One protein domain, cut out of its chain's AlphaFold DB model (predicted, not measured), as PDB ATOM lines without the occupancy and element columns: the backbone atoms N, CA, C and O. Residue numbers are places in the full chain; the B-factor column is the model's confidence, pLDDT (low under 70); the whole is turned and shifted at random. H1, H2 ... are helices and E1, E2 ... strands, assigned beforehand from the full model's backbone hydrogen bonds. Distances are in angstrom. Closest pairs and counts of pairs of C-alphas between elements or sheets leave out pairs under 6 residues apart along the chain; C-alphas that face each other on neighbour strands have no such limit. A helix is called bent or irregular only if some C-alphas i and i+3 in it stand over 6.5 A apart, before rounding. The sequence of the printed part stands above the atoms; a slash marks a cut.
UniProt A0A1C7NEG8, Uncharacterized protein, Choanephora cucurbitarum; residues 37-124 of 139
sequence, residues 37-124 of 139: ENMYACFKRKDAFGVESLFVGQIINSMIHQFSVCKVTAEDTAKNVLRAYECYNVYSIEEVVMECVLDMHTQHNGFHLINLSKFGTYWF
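Overview. This is residues 37 to 124 of the 139 residues of an uncharacterized protein of Choanephora cucurbitarum (UniProt A0A1C7NEG8). One antiparallel sheet of seven strands is curled like part of a barrel and folded back on itself, with E5, E1, E2 and E3 in one leaf, E7 and E6 in the other, and the long bent strand E4 as the hinge. The short helix H1 is at one far end of the long axis and only grazes the sheet. The printed part has 88 residues, with seven named strands and one named helix in the chain order E1 E2 E3 H1 E4 E5 E6 E7, and its class is mostly strand. The sheet's order is E5 E1 E2 E3 E4 E7 E6. The whole is compact, with a radius of gyration of the C-alphas of 13.2 A, and only just elongated, spanning 38 by 25 by 20 A.

Along the chain. E1, residues 40 to 46, begins at C-alpha 40 (41.904, -19.194, -16.192) and is 19.4 A long. E2, residues 52 to 60, measures 22.9 A and bends by 64 degrees at residue 56. E3, residues 63 to 69, is 19.1 A long. H1, residues 74 to 79, measures 8.6 A. E4, residues 81 to 92, is 27.2 A long and bends by 86 degrees at residue 88, C-alpha at (25.838, -21.054, -17.848). E5, residues 96 to 102, measures 15.7 A. E6, residues 104 to 108, measures 11.1 A, and E7, residues 111 to 115, measures 12.7 A and ends at C-alpha 115 (47.440, -27.937, -20.391).

Arrangement. E1, E2 and E3 form a meander, each strand the antiparallel neighbour of the one before. In the hairpin of E1 and E2, N 43 and O 55 are 2.8 A apart; in that of E2 and E3, N 60 and O 63 are 2.8 A apart. E4 pairs in a staggered way, over residues 84 to 92 with E3, where N 87 and O 66 are 2.8 A apart, and over residues 81 to 84 with E7, where N 84 and O 112 are 2.8 A apart. E6 and E7 are a hairpin, with N 105 and O 113 2.8 A apart. The edge strand E5 is antiparallel to E1, with N 42 and O 100 2.8 A apart, and runs on into E6, the other edge strand, at 67 degrees. The closest C-alphas of E5 and E7, those of Leu 102 and Ile 114, are 6.9 A apart. H1 is on the sheet but only grazes it, with its residues 75 to 79; in H1 every O i to N i+4 pair is within hydrogen-bond range.

Size, cuts and confidence. The two C-alphas farthest apart, those of Ala 48 and Ala 78, are 39.1 A from each other. The sheet is strongly twisted. The printed part has no cut, and its links between named elements are tight. The mean pLDDT of the printed part is 82.4; residues 106 to 108 and 117 to 124 are under 70.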
ATOM      1  N   GLU A  37      41.491 -10.096 -15.129       89.69
ATOM      2  CA  GLU A  37      40.795 -10.391 -16.384       89.69
ATOM      3  C   GLU A  37      41.535 -11.401 -17.268       89.69
ATOM      4  O   GLU A  37      42.767 -11.395 -17.369       89.69
ATOM      5  N   ASN A  38      40.753 -12.246 -17.938       86.88
ATOM      6  CA  ASN A  38      41.181 -13.324 -18.828       86.88
ATOM      7  C   ASN A  38      42.051 -14.408 -18.177       86.88
ATOM      8  O   ASN A  38      42.645 -15.229 -18.873       86.88
ATOM      9  N   MET A  39      42.142 -14.434 -16.847       86.44
ATOM     10  CA  MET A  39      42.812 -15.515 -16.141       86.44
ATOM     11  C   MET A  39      41.916 -16.748 -16.104       86.44
ATOM     12  O   MET A  39      40.762 -16.666 -15.679       86.44
ATOM     13  N   TYR A  40      42.483 -17.891 -16.478       87.62
ATOM     14  CA  TYR A  40      41.904 -19.194 -16.192       87.62
ATOM     15  C   TYR A  40      42.464 -19.715 -14.877       87.62
ATOM     16  O   TYR A  40      43.672 -19.659 -14.641       87.62
ATOM     17  N   ALA A  41      41.595 -20.221 -14.012       86.62
ATOM     18  CA  ALA A  41      42.001 -20.747 -12.720       86.62
ATOM     19  C   ALA A  41      41.044 -21.834 -12.220       86.62
ATOM     20  O   ALA A  41      39.922 -21.992 -12.706       86.62
ATOM     21  N   CYS A  42      41.515 -22.596 -11.239       86.31
ATOM     22  CA  CYS A  42      40.668 -23.396 -10.372       86.31
ATOM     23  C   CYS A  42      40.284 -22.554  -9.153       86.31
ATOM     24  O   CYS A  42      41.150 -21.973  -8.490       86.31
ATOM     25  N   PHE A  43      38.992 -22.516  -8.859       87.00
ATOM     26  CA  PHE A  43      38.404 -21.741  -7.782       87.00
ATOM     27  C   PHE A  43      37.721 -22.662  -6.782       87.00
ATOM     28  O   PHE A  43      37.073 -23.639  -7.156       87.00
ATOM     29  N   LYS A  44      37.845 -22.317  -5.505       88.38
ATOM     30  CA  LYS A  44      37.137 -22.928  -4.389       88.38
ATOM     31  C   LYS A  44      35.987 -22.033  -3.966       88.38
ATOM     32  O   LYS A  44      36.184 -20.842  -3.735       88.38
ATOM     33  N   ARG A  45      34.806 -22.622  -3.813       88.62
ATOM     34  CA  ARG A  45      33.595 -21.958  -3.327       88.62
ATOM     35  C   ARG A  45      32.969 -22.764  -2.203       88.62
ATOM     36  O   ARG A  45      32.962 -23.993  -2.258       88.62
ATOM     37  N   LYS A  46      32.412 -22.065  -1.217       88.94
ATOM     38  CA  LYS A  46      31.531 -22.645  -0.199       88.94
ATOM     39  C   LYS A  46      30.088 -22.387  -0.585       88.94
ATOM     40  O   LYS A  46      29.744 -21.261  -0.936       88.94
ATOM     41  N   ASP A  47      29.259 -23.420  -0.545       84.81
ATOM     42  CA  ASP A  47      27.819 -23.238  -0.683       84.81
ATOM     43  C   ASP A  47      27.177 -22.737   0.626       84.81
ATOM     44  O   ASP A  47      27.848 -22.517   1.638       84.81
ATOM     45  N   ALA A  48      25.853 -22.554   0.608       84.44
ATOM     46  CA  ALA A  48      25.084 -22.080   1.760       84.44
ATOM     47  C   ALA A  48      25.154 -23.014   2.985       84.44
ATOM     48  O   ALA A  48      24.862 -22.582   4.099       84.44
ATOM     49  N   PHE A  49      25.547 -24.275   2.795       86.56
ATOM     50  CA  PHE A  49      25.709 -25.270   3.854       86.56
ATOM     51  C   PHE A  49      27.168 -25.393   4.317       86.56
ATOM     52  O   PHE A  49      27.480 -26.222   5.171       86.56
ATOM     53  N   GLY A  50      28.066 -24.563   3.775       83.94
ATOM     54  CA  GLY A  50      29.493 -24.590   4.073       83.94
ATOM     55  C   GLY A  50      30.250 -25.713   3.365       83.94
ATOM     56  O   GLY A  50      31.416 -25.942   3.692       83.94
ATOM     57  N   VAL A  51      29.626 -26.402   2.405       84.06
ATOM     58  CA  VAL A  51      30.282 -27.455   1.628       84.06
ATOM     59  C   VAL A  51      31.210 -26.803   0.612       84.06
ATOM     60  O   VAL A  51      30.796 -25.981  -0.210       84.06
ATOM     61  N   GLU A  52      32.492 -27.156   0.686       85.19
ATOM     62  CA  GLU A  52      33.503 -26.691  -0.257       85.19
ATOM     63  C   GLU A  52      33.426 -27.481  -1.565       85.19
ATOM     64  O   GLU A  52      33.400 -28.712  -1.574       85.19
ATOM     65  N   SER A  53      33.445 -26.762  -2.681       83.12
ATOM     66  CA  SER A  53      33.520 -27.324  -4.026       83.12
ATOM     67  C   SER A  53      34.577 -26.594  -4.846       83.12
ATOM     68  O   SER A  53      34.848 -25.409  -4.628       83.12
ATOM     69  N   LEU A  54      35.191 -27.324  -5.773       84.75
ATOM     70  CA  LEU A  54      36.166 -26.789  -6.713       84.75
ATOM     71  C   LEU A  54      35.562 -26.740  -8.110       84.75
ATOM     72  O   LEU A  54      34.858 -27.661  -8.521       84.75
ATOM     73  N   PHE A  55      35.864 -25.681  -8.849       86.69
ATOM     74  CA  PHE A  55      35.448 -25.547 -10.236       86.69
ATOM     75  C   PHE A  55      36.492 -24.794 -11.056       86.69
ATOM     76  O   PHE A  55      37.294 -24.023 -10.532       86.69
ATOM     77  N   VAL A  56      36.489 -25.035 -12.364       89.62
ATOM     78  CA  VAL A  56      37.351 -24.329 -13.314       89.62
ATOM     79  C   VAL A  56      36.612 -23.101 -13.820       89.62
ATOM     80  O   VAL A  56      35.416 -23.184 -14.095       89.62
ATOM     81  N   GLY A  57      37.301 -21.973 -13.960       91.38
ATOM     82  CA  GLY A  57      36.682 -20.753 -14.459       91.38
ATOM     83  C   GLY A  57      37.627 -19.836 -15.224       91.38
ATOM     84  O   GLY A  57      38.848 -19.961 -15.114       91.38
ATOM     85  N   GLN A  58      37.035 -18.897 -15.959       93.75
ATOM     86  CA  GLN A  58      37.711 -17.743 -16.551       93.75
ATOM     87  C   GLN A  58      37.160 -16.457 -15.950       93.75
ATOM     88  O   GLN A  58      35.947 -16.314 -15.817       93.75
ATOM     89  N   ILE A  59      38.038 -15.508 -15.636       92.88
ATOM     90  CA  ILE A  59      37.625 -14.166 -15.226       92.88
ATOM     91  C   ILE A  59      37.317 -13.332 -16.470       92.88
ATOM     92  O   ILE A  59      38.202 -13.120 -17.298       92.88
ATOM     93  N   ILE A  60      36.074 -12.876 -16.591       92.19
ATOM     94  CA  ILE A  60      35.581 -12.008 -17.658       92.19
ATOM     95  C   ILE A  60      34.675 -10.955 -17.017       92.19
ATOM     96  O   ILE A  60      33.707 -11.298 -16.341       92.19
ATOM     97  N   ASN A  61      34.959  -9.675 -17.249       92.88
ATOM     98  CA  ASN A  61      34.175  -8.549 -16.727       92.88
ATOM     99  C   ASN A  61      33.973  -8.621 -15.201       92.88
ATOM    100  O   ASN A  61      32.864  -8.433 -14.700       92.88
ATOM    101  N   SER A  62      35.040  -8.927 -14.466       89.50
ATOM    102  CA  SER A  62      35.068  -9.109 -13.011       89.50
ATOM    103  C   SER A  62      34.191 -10.252 -12.484       89.50
ATOM    104  O   SER A  62      33.954 -10.343 -11.280       89.50
ATOM    105  N   MET A  63      33.734 -11.143 -13.363       95.31
ATOM    106  CA  MET A  63      32.937 -12.317 -13.025       95.31
ATOM    107  C   MET A  63      33.659 -13.584 -13.470       95.31
ATOM    108  O   MET A  63      34.453 -13.571 -14.406       95.31
ATOM    109  N   ILE A  64      33.382 -14.701 -12.808       94.81
ATOM    110  CA  ILE A  64      33.992 -15.989 -13.120       94.81
ATOM    111  C   ILE A  64      32.995 -16.836 -13.893       94.81
ATOM    112  O   ILE A  64      32.010 -17.310 -13.331       94.81
ATOM    113  N   HIS A  65      33.285 -17.058 -15.168       94.56
ATOM    114  CA  HIS A  65      32.543 -17.954 -16.043       94.56
ATOM    115  C   HIS A  65      33.016 -19.383 -15.812       94.56
ATOM    116  O   HIS A  65      34.199 -19.683 -15.989       94.56
ATOM    117  N   GLN A  66      32.115 -20.258 -15.369       92.94
ATOM    118  CA  GLN A  66      32.458 -21.635 -15.040       92.94
ATOM    119  C   GLN A  66      32.661 -22.477 -16.298       92.94
ATOM    120  O   GLN A  66      31.891 -22.406 -17.250       92.94
ATOM    121  N   PHE A  67      33.634 -23.378 -16.232       90.25
ATOM    122  CA  PHE A  67      33.827 -24.455 -17.187       90.25
ATOM    123  C   PHE A  67      33.615 -25.806 -16.510       90.25
ATOM    124  O   PHE A  67      34.034 -26.033 -15.371       90.25
ATOM    125  N   SER A  68      33.002 -26.729 -17.244       87.69
ATOM    126  CA  SER A  68      32.963 -28.145 -16.895       87.69
ATOM    127  C   SER A  68      33.996 -28.901 -17.707       87.69
ATOM    128  O   SER A  68      34.144 -28.690 -18.911       87.69
ATOM    129  N   VAL A  69      34.702 -29.817 -17.053       85.88
ATOM    130  CA  VAL A  69      35.678 -30.678 -17.718       85.88
ATOM    131  C   VAL A  69      34.976 -31.912 -18.282       85.88
ATOM    132  O   VAL A  69      34.114 -32.520 -17.646       85.88
ATOM    133  N   CYS A  70      35.330 -32.281 -19.506       85.75
ATOM    134  CA  CYS A  70      34.800 -33.449 -20.188       85.75
ATOM    135  C   CYS A  70      35.315 -34.760 -19.579       85.75
ATOM    136  O   CYS A  70      36.359 -34.816 -18.931       85.75
ATOM    137  N   LYS A  71      34.628 -35.863 -19.903       83.88
ATOM    138  CA  LYS A  71      35.189 -37.207 -19.733       83.88
ATOM    139  C   LYS A  71      36.525 -37.311 -20.474       83.88
ATOM    140  O   LYS A  71      36.586 -37.041 -21.676       83.88
ATOM    141  N   VAL A  72      37.543 -37.753 -19.745       81.56
ATOM    142  CA  VAL A  72      38.886 -38.043 -20.249       81.56
ATOM    143  C   VAL A  72      38.842 -39.159 -21.288       81.56
ATOM    144  O   VAL A  72      38.196 -40.188 -21.083       81.56
ATOM    145  N   THR A  73      39.578 -38.973 -22.379       81.12
ATOM    146  CA  THR A  73      39.829 -39.994 -23.402       81.12
ATOM    147  C   THR A  73      41.293 -40.434 -23.396       81.12
ATOM    148  O   THR A  73      42.152 -39.780 -22.810       81.12
ATOM    149  N   ALA A  74      41.601 -41.538 -24.083       78.38
ATOM    150  CA  ALA A  74      42.985 -41.979 -24.271       78.38
ATOM    151  C   ALA A  74      43.845 -40.924 -24.995       78.38
ATOM    152  O   ALA A  74      45.030 -40.792 -24.701       78.38
ATOM    153  N   GLU A  75      43.243 -40.151 -25.902       80.25
ATOM    154  CA  GLU A  75      43.916 -39.061 -26.610       80.25
ATOM    155  C   GLU A  75      44.270 -37.901 -25.670       80.25
ATOM    156  O   GLU A  75      45.398 -37.411 -25.711       80.25
ATOM    157  N   ASP A  76      43.340 -37.507 -24.793       79.31
ATOM    158  CA  ASP A  76      43.562 -36.469 -23.779       79.31
ATOM    159  C   ASP A  76      44.746 -36.849 -22.870       79.31
ATOM    160  O   ASP A  76      45.655 -36.044 -22.654       79.31
ATOM    161  N   THR A  77      44.792 -38.110 -22.419       77.19
ATOM    162  CA  THR A  77      45.900 -38.655 -21.620       77.19
ATOM    163  C   THR A  77      47.218 -38.650 -22.391       77.19
ATOM    164  O   THR A  77      48.231 -38.195 -21.865       77.19
ATOM    165  N   ALA A  78      47.221 -39.124 -23.642       75.56
ATOM    166  CA  ALA A  78      48.426 -39.169 -24.473       75.56
ATOM    167  C   ALA A  78      48.996 -37.770 -24.752       75.56
ATOM    168  O   ALA A  78      50.209 -37.603 -24.864       75.56
ATOM    169  N   LYS A  79      48.121 -36.762 -24.842       75.81
ATOM    170  CA  LYS A  79      48.482 -35.356 -25.054       75.81
ATOM    171  C   LYS A  79      48.651 -34.564 -23.755       75.81
ATOM    172  O   LYS A  79      49.014 -33.396 -23.818       75.81
ATOM    173  N   ASN A  80      48.413 -35.170 -22.594       77.00
ATOM    174  CA  ASN A  80      48.471 -34.519 -21.286       77.00
ATOM    175  C   ASN A  80      47.634 -33.221 -21.214       77.00
ATOM    176  O   ASN A  80      48.097 -32.174 -20.751       77.00
ATOM    177  N   VAL A  81      46.389 -33.294 -21.692       80.50
ATOM    178  CA  VAL A  81      45.421 -32.185 -21.674       80.50
ATOM    179  C   VAL A  81      44.085 -32.621 -21.079       80.50
ATOM    180  O   VAL A  81      43.782 -33.809 -21.021       80.50
ATOM    181  N   LEU A  82      43.254 -31.657 -20.676       83.44
ATOM    182  CA  LEU A  82      41.823 -31.875 -20.433       83.44
ATOM    183  C   LEU A  82      40.996 -30.989 -21.352       83.44
ATOM    184  O   LEU A  82      41.327 -29.825 -21.558       83.44
ATOM    185  N   ARG A  83      39.880 -31.518 -21.850       88.00
ATOM    186  CA  ARG A  83      38.881 -30.727 -22.572       88.00
ATOM    187  C   ARG A  83      37.874 -30.138 -21.601       88.00
ATOM    188  O   ARG A  83      37.418 -30.833 -20.697       88.00
ATOM    189  N   ALA A  84      37.495 -28.890 -21.815       87.94
ATOM    190  CA  ALA A  84      36.494 -28.199 -21.024       87.94
ATOM    191  C   ALA A  84      35.519 -27.422 -21.915       87.94
ATOM    192  O   ALA A  84      35.868 -26.979 -23.011       87.94
ATOM    193  N   TYR A  85      34.289 -27.263 -21.444       89.44
ATOM    194  CA  TYR A  85      33.253 -26.470 -22.096       89.44
ATOM    195  C   TYR A  85      32.678 -25.461 -21.107       89.44
ATOM    196  O   TYR A  85      32.635 -25.724 -19.905       89.44
ATOM    197  N   GLU A  86      32.281 -24.301 -21.617       90.25
ATOM    198  CA  GLU A  86      31.687 -23.243 -20.805       90.25
ATOM    199  C   GLU A  86      30.286 -23.658 -20.335       90.25
ATOM    200  O   GLU A  86      29.503 -24.252 -21.082       90.25
ATOM    201  N   CYS A  87      29.989 -23.363 -19.075       89.62
ATOM    202  CA  CYS A  87      28.691 -23.550 -18.446       89.62
ATOM    203  C   CYS A  87      27.937 -22.217 -18.383       89.62
ATOM    204  O   CYS A  87      28.524 -21.147 -18.479       89.62
ATOM    205  N   TYR A  88      26.636 -22.266 -18.096       89.00
ATOM    206  CA  TYR A  88      25.838 -21.054 -17.848       89.00
ATOM    207  C   TYR A  88      26.073 -20.426 -16.464       89.00
ATOM    208  O   TYR A  88      25.520 -19.373 -16.154       89.00
ATOM    209  N   ASN A  89      26.845 -21.090 -15.603       91.88
ATOM    210  CA  ASN A  89      27.111 -20.636 -14.246       91.88
ATOM    211  C   ASN A  89      28.170 -19.532 -14.241       91.88
ATOM    212  O   ASN A  89      29.268 -19.704 -14.775       91.88
ATOM    213  N   VAL A  90      27.842 -18.433 -13.567       93.81
ATOM    214  CA  VAL A  90      28.715 -17.276 -13.392       93.81
ATOM    215  C   VAL A  90      28.759 -16.923 -11.907       93.81
ATOM    216  O   VAL A  90      27.716 -16.904 -11.252       93.81
ATOM    217  N   TYR A  91      29.951 -16.657 -11.376       92.44
ATOM    218  CA  TYR A  91      30.164 -16.344  -9.959       92.44
ATOM    219  C   TYR A  91      30.868 -15.004  -9.772       92.44
ATOM    220  O   TYR A  91      31.666 -14.594 -10.614       92.44
ATOM    221  N   SER A  92      30.603 -14.342  -8.647       93.44
ATOM    222  CA  SER A  92      31.392 -13.183  -8.234       93.44
ATOM    223  C   SER A  92      32.778 -13.627  -7.764       93.44
ATOM    224  O   SER A  92      32.918 -14.650  -7.090       93.44
ATOM    225  N   ILE A  93      33.802 -12.829  -8.077       91.81
ATOM    226  CA  ILE A  93      35.168 -13.025  -7.572       91.81
ATOM    227  C   ILE A  93      35.205 -13.018  -6.034       91.81
ATOM    228  O   ILE A  93      36.004 -13.730  -5.433       91.81
ATOM    229  N   GLU A  94      34.324 -12.251  -5.393       90.69
ATOM    230  CA  GLU A  94      34.277 -12.095  -3.932       90.69
ATOM    231  C   GLU A  94      33.802 -13.361  -3.200       90.69
ATOM    232  O   GLU A  94      34.052 -13.524  -2.007       90.69
ATOM    233  N   GLU A  95      33.129 -14.275  -3.904       89.50
ATOM    234  CA  GLU A  95      32.554 -15.495  -3.325       89.50
ATOM    235  C   GLU A  95      33.518 -16.688  -3.338       89.50
ATOM    236  O   GLU A  95      33.157 -17.787  -2.897       89.50
ATOM    237  N   VAL A  96      34.725 -16.511  -3.881       90.88
ATOM    238  CA  VAL A  96      35.630 -17.624  -4.161       90.88
ATOM    239  C   VAL A  96      37.069 -17.353  -3.751       90.88
ATOM    240  O   VAL A  96      37.521 -16.220  -3.615       90.88
ATOM    241  N   VAL A  97      37.824 -18.437  -3.610       89.81
ATOM    242  CA  VAL A  97      39.274 -18.409  -3.413       89.81
ATOM    243  C   VAL A  97      39.936 -19.094  -4.600       89.81
ATOM    244  O   VAL A  97      39.536 -20.188  -4.989       89.81
ATOM    245  N   MET A  98      40.950 -18.466  -5.193       85.88
ATOM    246  CA  MET A  98      41.734 -19.099  -6.252       85.88
ATOM    247  C   MET A  98      42.679 -20.126  -5.629       85.88
ATOM    248  O   MET A  98      43.423 -19.797  -4.711       85.88
ATOM    249  N   GLU A  99      42.672 -21.353  -6.141       82.25
ATOM    250  CA  GLU A  99      43.552 -22.430  -5.669       82.25
ATOM    251  C   GLU A  99      44.771 -22.602  -6.571       82.25
ATOM    252  O   GLU A  99      45.876 -22.839  -6.090       82.25
ATOM    253  N   CYS A 100      44.584 -22.492  -7.888       78.00
ATOM    254  CA  CYS A 100      45.687 -22.531  -8.839       78.00
ATOM    255  C   CYS A 100      45.332 -21.834 -10.152       78.00
ATOM    256  O   CYS A 100      44.198 -21.896 -10.624       78.00
ATOM    257  N   VAL A 101      46.329 -21.193 -10.760       82.94
ATOM    258  CA  VAL A 101      46.217 -20.630 -12.111       82.94
ATOM    259  C   VAL A 101      46.346 -21.755 -13.124       82.94
ATOM    260  O   VAL A 101      47.227 -22.602 -12.984       82.94
ATOM    261  N   LEU A 102      45.495 -21.735 -14.146       80.81
ATOM    262  CA  LEU A 102      45.481 -22.701 -15.232       80.81
ATOM    263  C   LEU A 102      46.014 -22.098 -16.514       80.81
ATOM    264  O   LEU A 102      45.805 -20.928 -16.823       80.81
ATOM    265  N   ASP A 103      46.678 -22.952 -17.275       80.88
ATOM    266  CA  ASP A 103      47.034 -22.667 -18.649       80.88
ATOM    267  C   ASP A 103      45.978 -23.308 -19.539       80.88
ATOM    268  O   ASP A 103      45.995 -24.519 -19.770       80.88
ATOM    269  N   MET A 104      44.992 -22.505 -19.934       80.06
ATOM    270  CA  MET A 104      43.909 -22.939 -20.800       80.06
ATOM    271  C   MET A 104      44.033 -22.228 -22.143       80.06
ATOM    272  O   MET A 104      44.141 -21.005 -22.206       80.06
ATOM    273  N   HIS A 105      44.008 -23.007 -23.215       72.88
ATOM    274  CA  HIS A 105      44.005 -22.502 -24.578       72.88
ATOM    275  C   HIS A 105      42.588 -22.524 -25.148       72.88
ATOM    276  O   HIS A 105      41.819 -23.472 -24.940       72.88
ATOM    277  N   THR A 106      42.255 -21.472 -25.888       66.94
ATOM    278  CA  THR A 106      40.957 -21.292 -26.533       66.94
ATOM    279  C   THR A 106      40.786 -22.214 -27.742       66.94
ATOM    280  O   THR A 106      41.656 -22.315 -28.601       66.94
ATOM    281  N   GLN A 107      39.622 -22.870 -27.767       63.22
ATOM    282  CA  GLN A 107      38.975 -23.600 -28.864       63.22
ATOM    283  C   GLN A 107      39.838 -24.515 -29.761       63.22
ATOM    284  O   GLN A 107      40.342 -24.124 -30.809       63.22
ATOM    285  N   HIS A 108      39.834 -25.811 -29.437       63.38
ATOM    286  CA  HIS A 108      40.076 -26.906 -30.379       63.38
ATOM    287  C   HIS A 108      38.802 -27.752 -30.499       63.38
ATOM    288  O   HIS A 108      38.307 -28.278 -29.502       63.38
ATOM    289  N   ASN A 109      38.245 -27.876 -31.708       70.25
ATOM    290  CA  ASN A 109      37.021 -28.648 -31.977       70.25
ATOM    291  C   ASN A 109      35.833 -28.295 -31.054       70.25
ATOM    292  O   ASN A 109      35.096 -29.175 -30.613       70.25
ATOM    293  N   GLY A 110      35.662 -27.010 -30.726       80.06
ATOM    294  CA  GLY A 110      34.578 -26.535 -29.856       80.06
ATOM    295  C   GLY A 110      34.840 -26.663 -28.349       80.06
ATOM    296  O   GLY A 110      33.998 -26.237 -27.565       80.06
ATOM    297  N   PHE A 111      36.001 -27.180 -27.934       85.50
ATOM    298  CA  PHE A 111      36.391 -27.298 -26.526       85.50
ATOM    299  C   PHE A 111      37.588 -26.417 -26.186       85.50
ATOM    300  O   PHE A 111      38.459 -26.176 -27.017       85.50
ATOM    301  N   HIS A 112      37.670 -25.997 -24.932       86.25
ATOM    302  CA  HIS A 112      38.874 -25.407 -24.362       86.25
ATOM    303  C   HIS A 112      39.815 -26.510 -23.893       86.25
ATOM    304  O   HIS A 112      39.358 -27.548 -23.413       86.25
ATOM    305  N   LEU A 113      41.122 -26.295 -24.028       85.69
ATOM    306  CA  LEU A 113      42.131 -27.270 -23.620       85.69
ATOM    307  C   LEU A 113      42.896 -26.758 -22.407       85.69
ATOM    308  O   LEU A 113      43.523 -25.708 -22.476       85.69
ATOM    309  N   ILE A 114      42.874 -27.515 -21.317       82.81
ATOM    310  CA  ILE A 114      43.680 -27.274 -20.120       82.81
ATOM    311  C   ILE A 114      44.990 -28.040 -20.284       82.81
ATOM    312  O   ILE A 114      44.974 -29.268 -20.380       82.81
ATOM    313  N   ASN A 115      46.116 -27.333 -20.303       79.50
ATOM    314  CA  ASN A 115      47.440 -27.937 -20.391       79.50
ATOM    315  C   ASN A 115      47.875 -28.473 -19.019       79.50
ATOM    316  O   ASN A 115      48.072 -27.705 -18.074       79.50
ATOM    317  N   LEU A 116      48.059 -29.792 -18.906       74.75
ATOM    318  CA  LEU A 116      48.463 -30.427 -17.650       74.75
ATOM    319  C   LEU A 116      49.981 -30.549 -17.481       74.75
ATOM    320  O   LEU A 116      50.454 -30.854 -16.384       74.75
ATOM    321  N   SER A 117      50.767 -30.252 -18.516       68.00
ATOM    322  CA  SER A 117      52.233 -30.353 -18.481       68.00
ATOM    323  C   SER A 117      52.879 -29.375 -17.495       68.00
ATOM    324  O   SER A 117      54.001 -29.598 -17.050       68.00
ATOM    325  N   LYS A 118      52.152 -28.330 -17.077       61.16
ATOM    326  CA  LYS A 118      52.590 -27.374 -16.048       61.16
ATOM    327  C   LYS A 118      52.378 -27.839 -14.602       61.16
ATOM    328  O   LYS A 118      52.965 -27.249 -13.703       61.16
ATOM    329  N   PHE A 119      51.582 -28.880 -14.348       59.66
ATOM    330  CA  PHE A 119      51.199 -29.277 -12.980       59.66
ATOM    331  C   PHE A 119      52.024 -30.432 -12.404       59.66
ATOM    332  O   PHE A 119      51.683 -30.977 -11.358       59.66
ATOM    333  N   GLY A 120      53.115 -30.822 -13.066       50.59
ATOM    334  CA  GLY A 120      53.991 -31.911 -12.627       50.59
ATOM    335  C   GLY A 120      53.369 -33.303 -12.745       50.59
ATOM    336  O   GLY A 120      54.101 -34.256 -12.964       50.59
ATOM    337  N   THR A 121      52.042 -33.449 -12.674       50.09
ATOM    338  CA  THR A 121      51.328 -34.698 -12.964       50.09
ATOM    339  C   THR A 121      49.832 -34.478 -13.209       50.09
ATOM    340  O   THR A 121      49.148 -33.758 -12.482       50.09
ATOM    341  N   TYR A 122      49.312 -35.226 -14.184       50.88
ATOM    342  CA  TYR A 122      47.892 -35.438 -14.498       50.88
ATOM    343  C   TYR A 122      47.015 -35.756 -13.263       50.88
ATOM    344  O   TYR A 122      45.846 -35.379 -13.177       50.88
ATOM    345  N   TRP A 123      47.610 -36.414 -12.264       53.44
ATOM    346  CA  TRP A 123      46.966 -36.866 -11.030       53.44
ATOM    347  C   TRP A 123      46.507 -35.747 -10.093       53.44
ATOM    348  O   TRP A 123      45.497 -35.908  -9.404       53.44
ATOM    349  N   PHE A 124      47.214 -34.613 -10.061       53.72
ATOM    350  CA  PHE A 124      46.881 -33.514  -9.151       53.72
ATOM    351  C   PHE A 124      45.490 -32.944  -9.447       53.72
ATOM    352  O   PHE A 124      44.693 -32.715  -8.538       53.72
TER     353      PHE A 124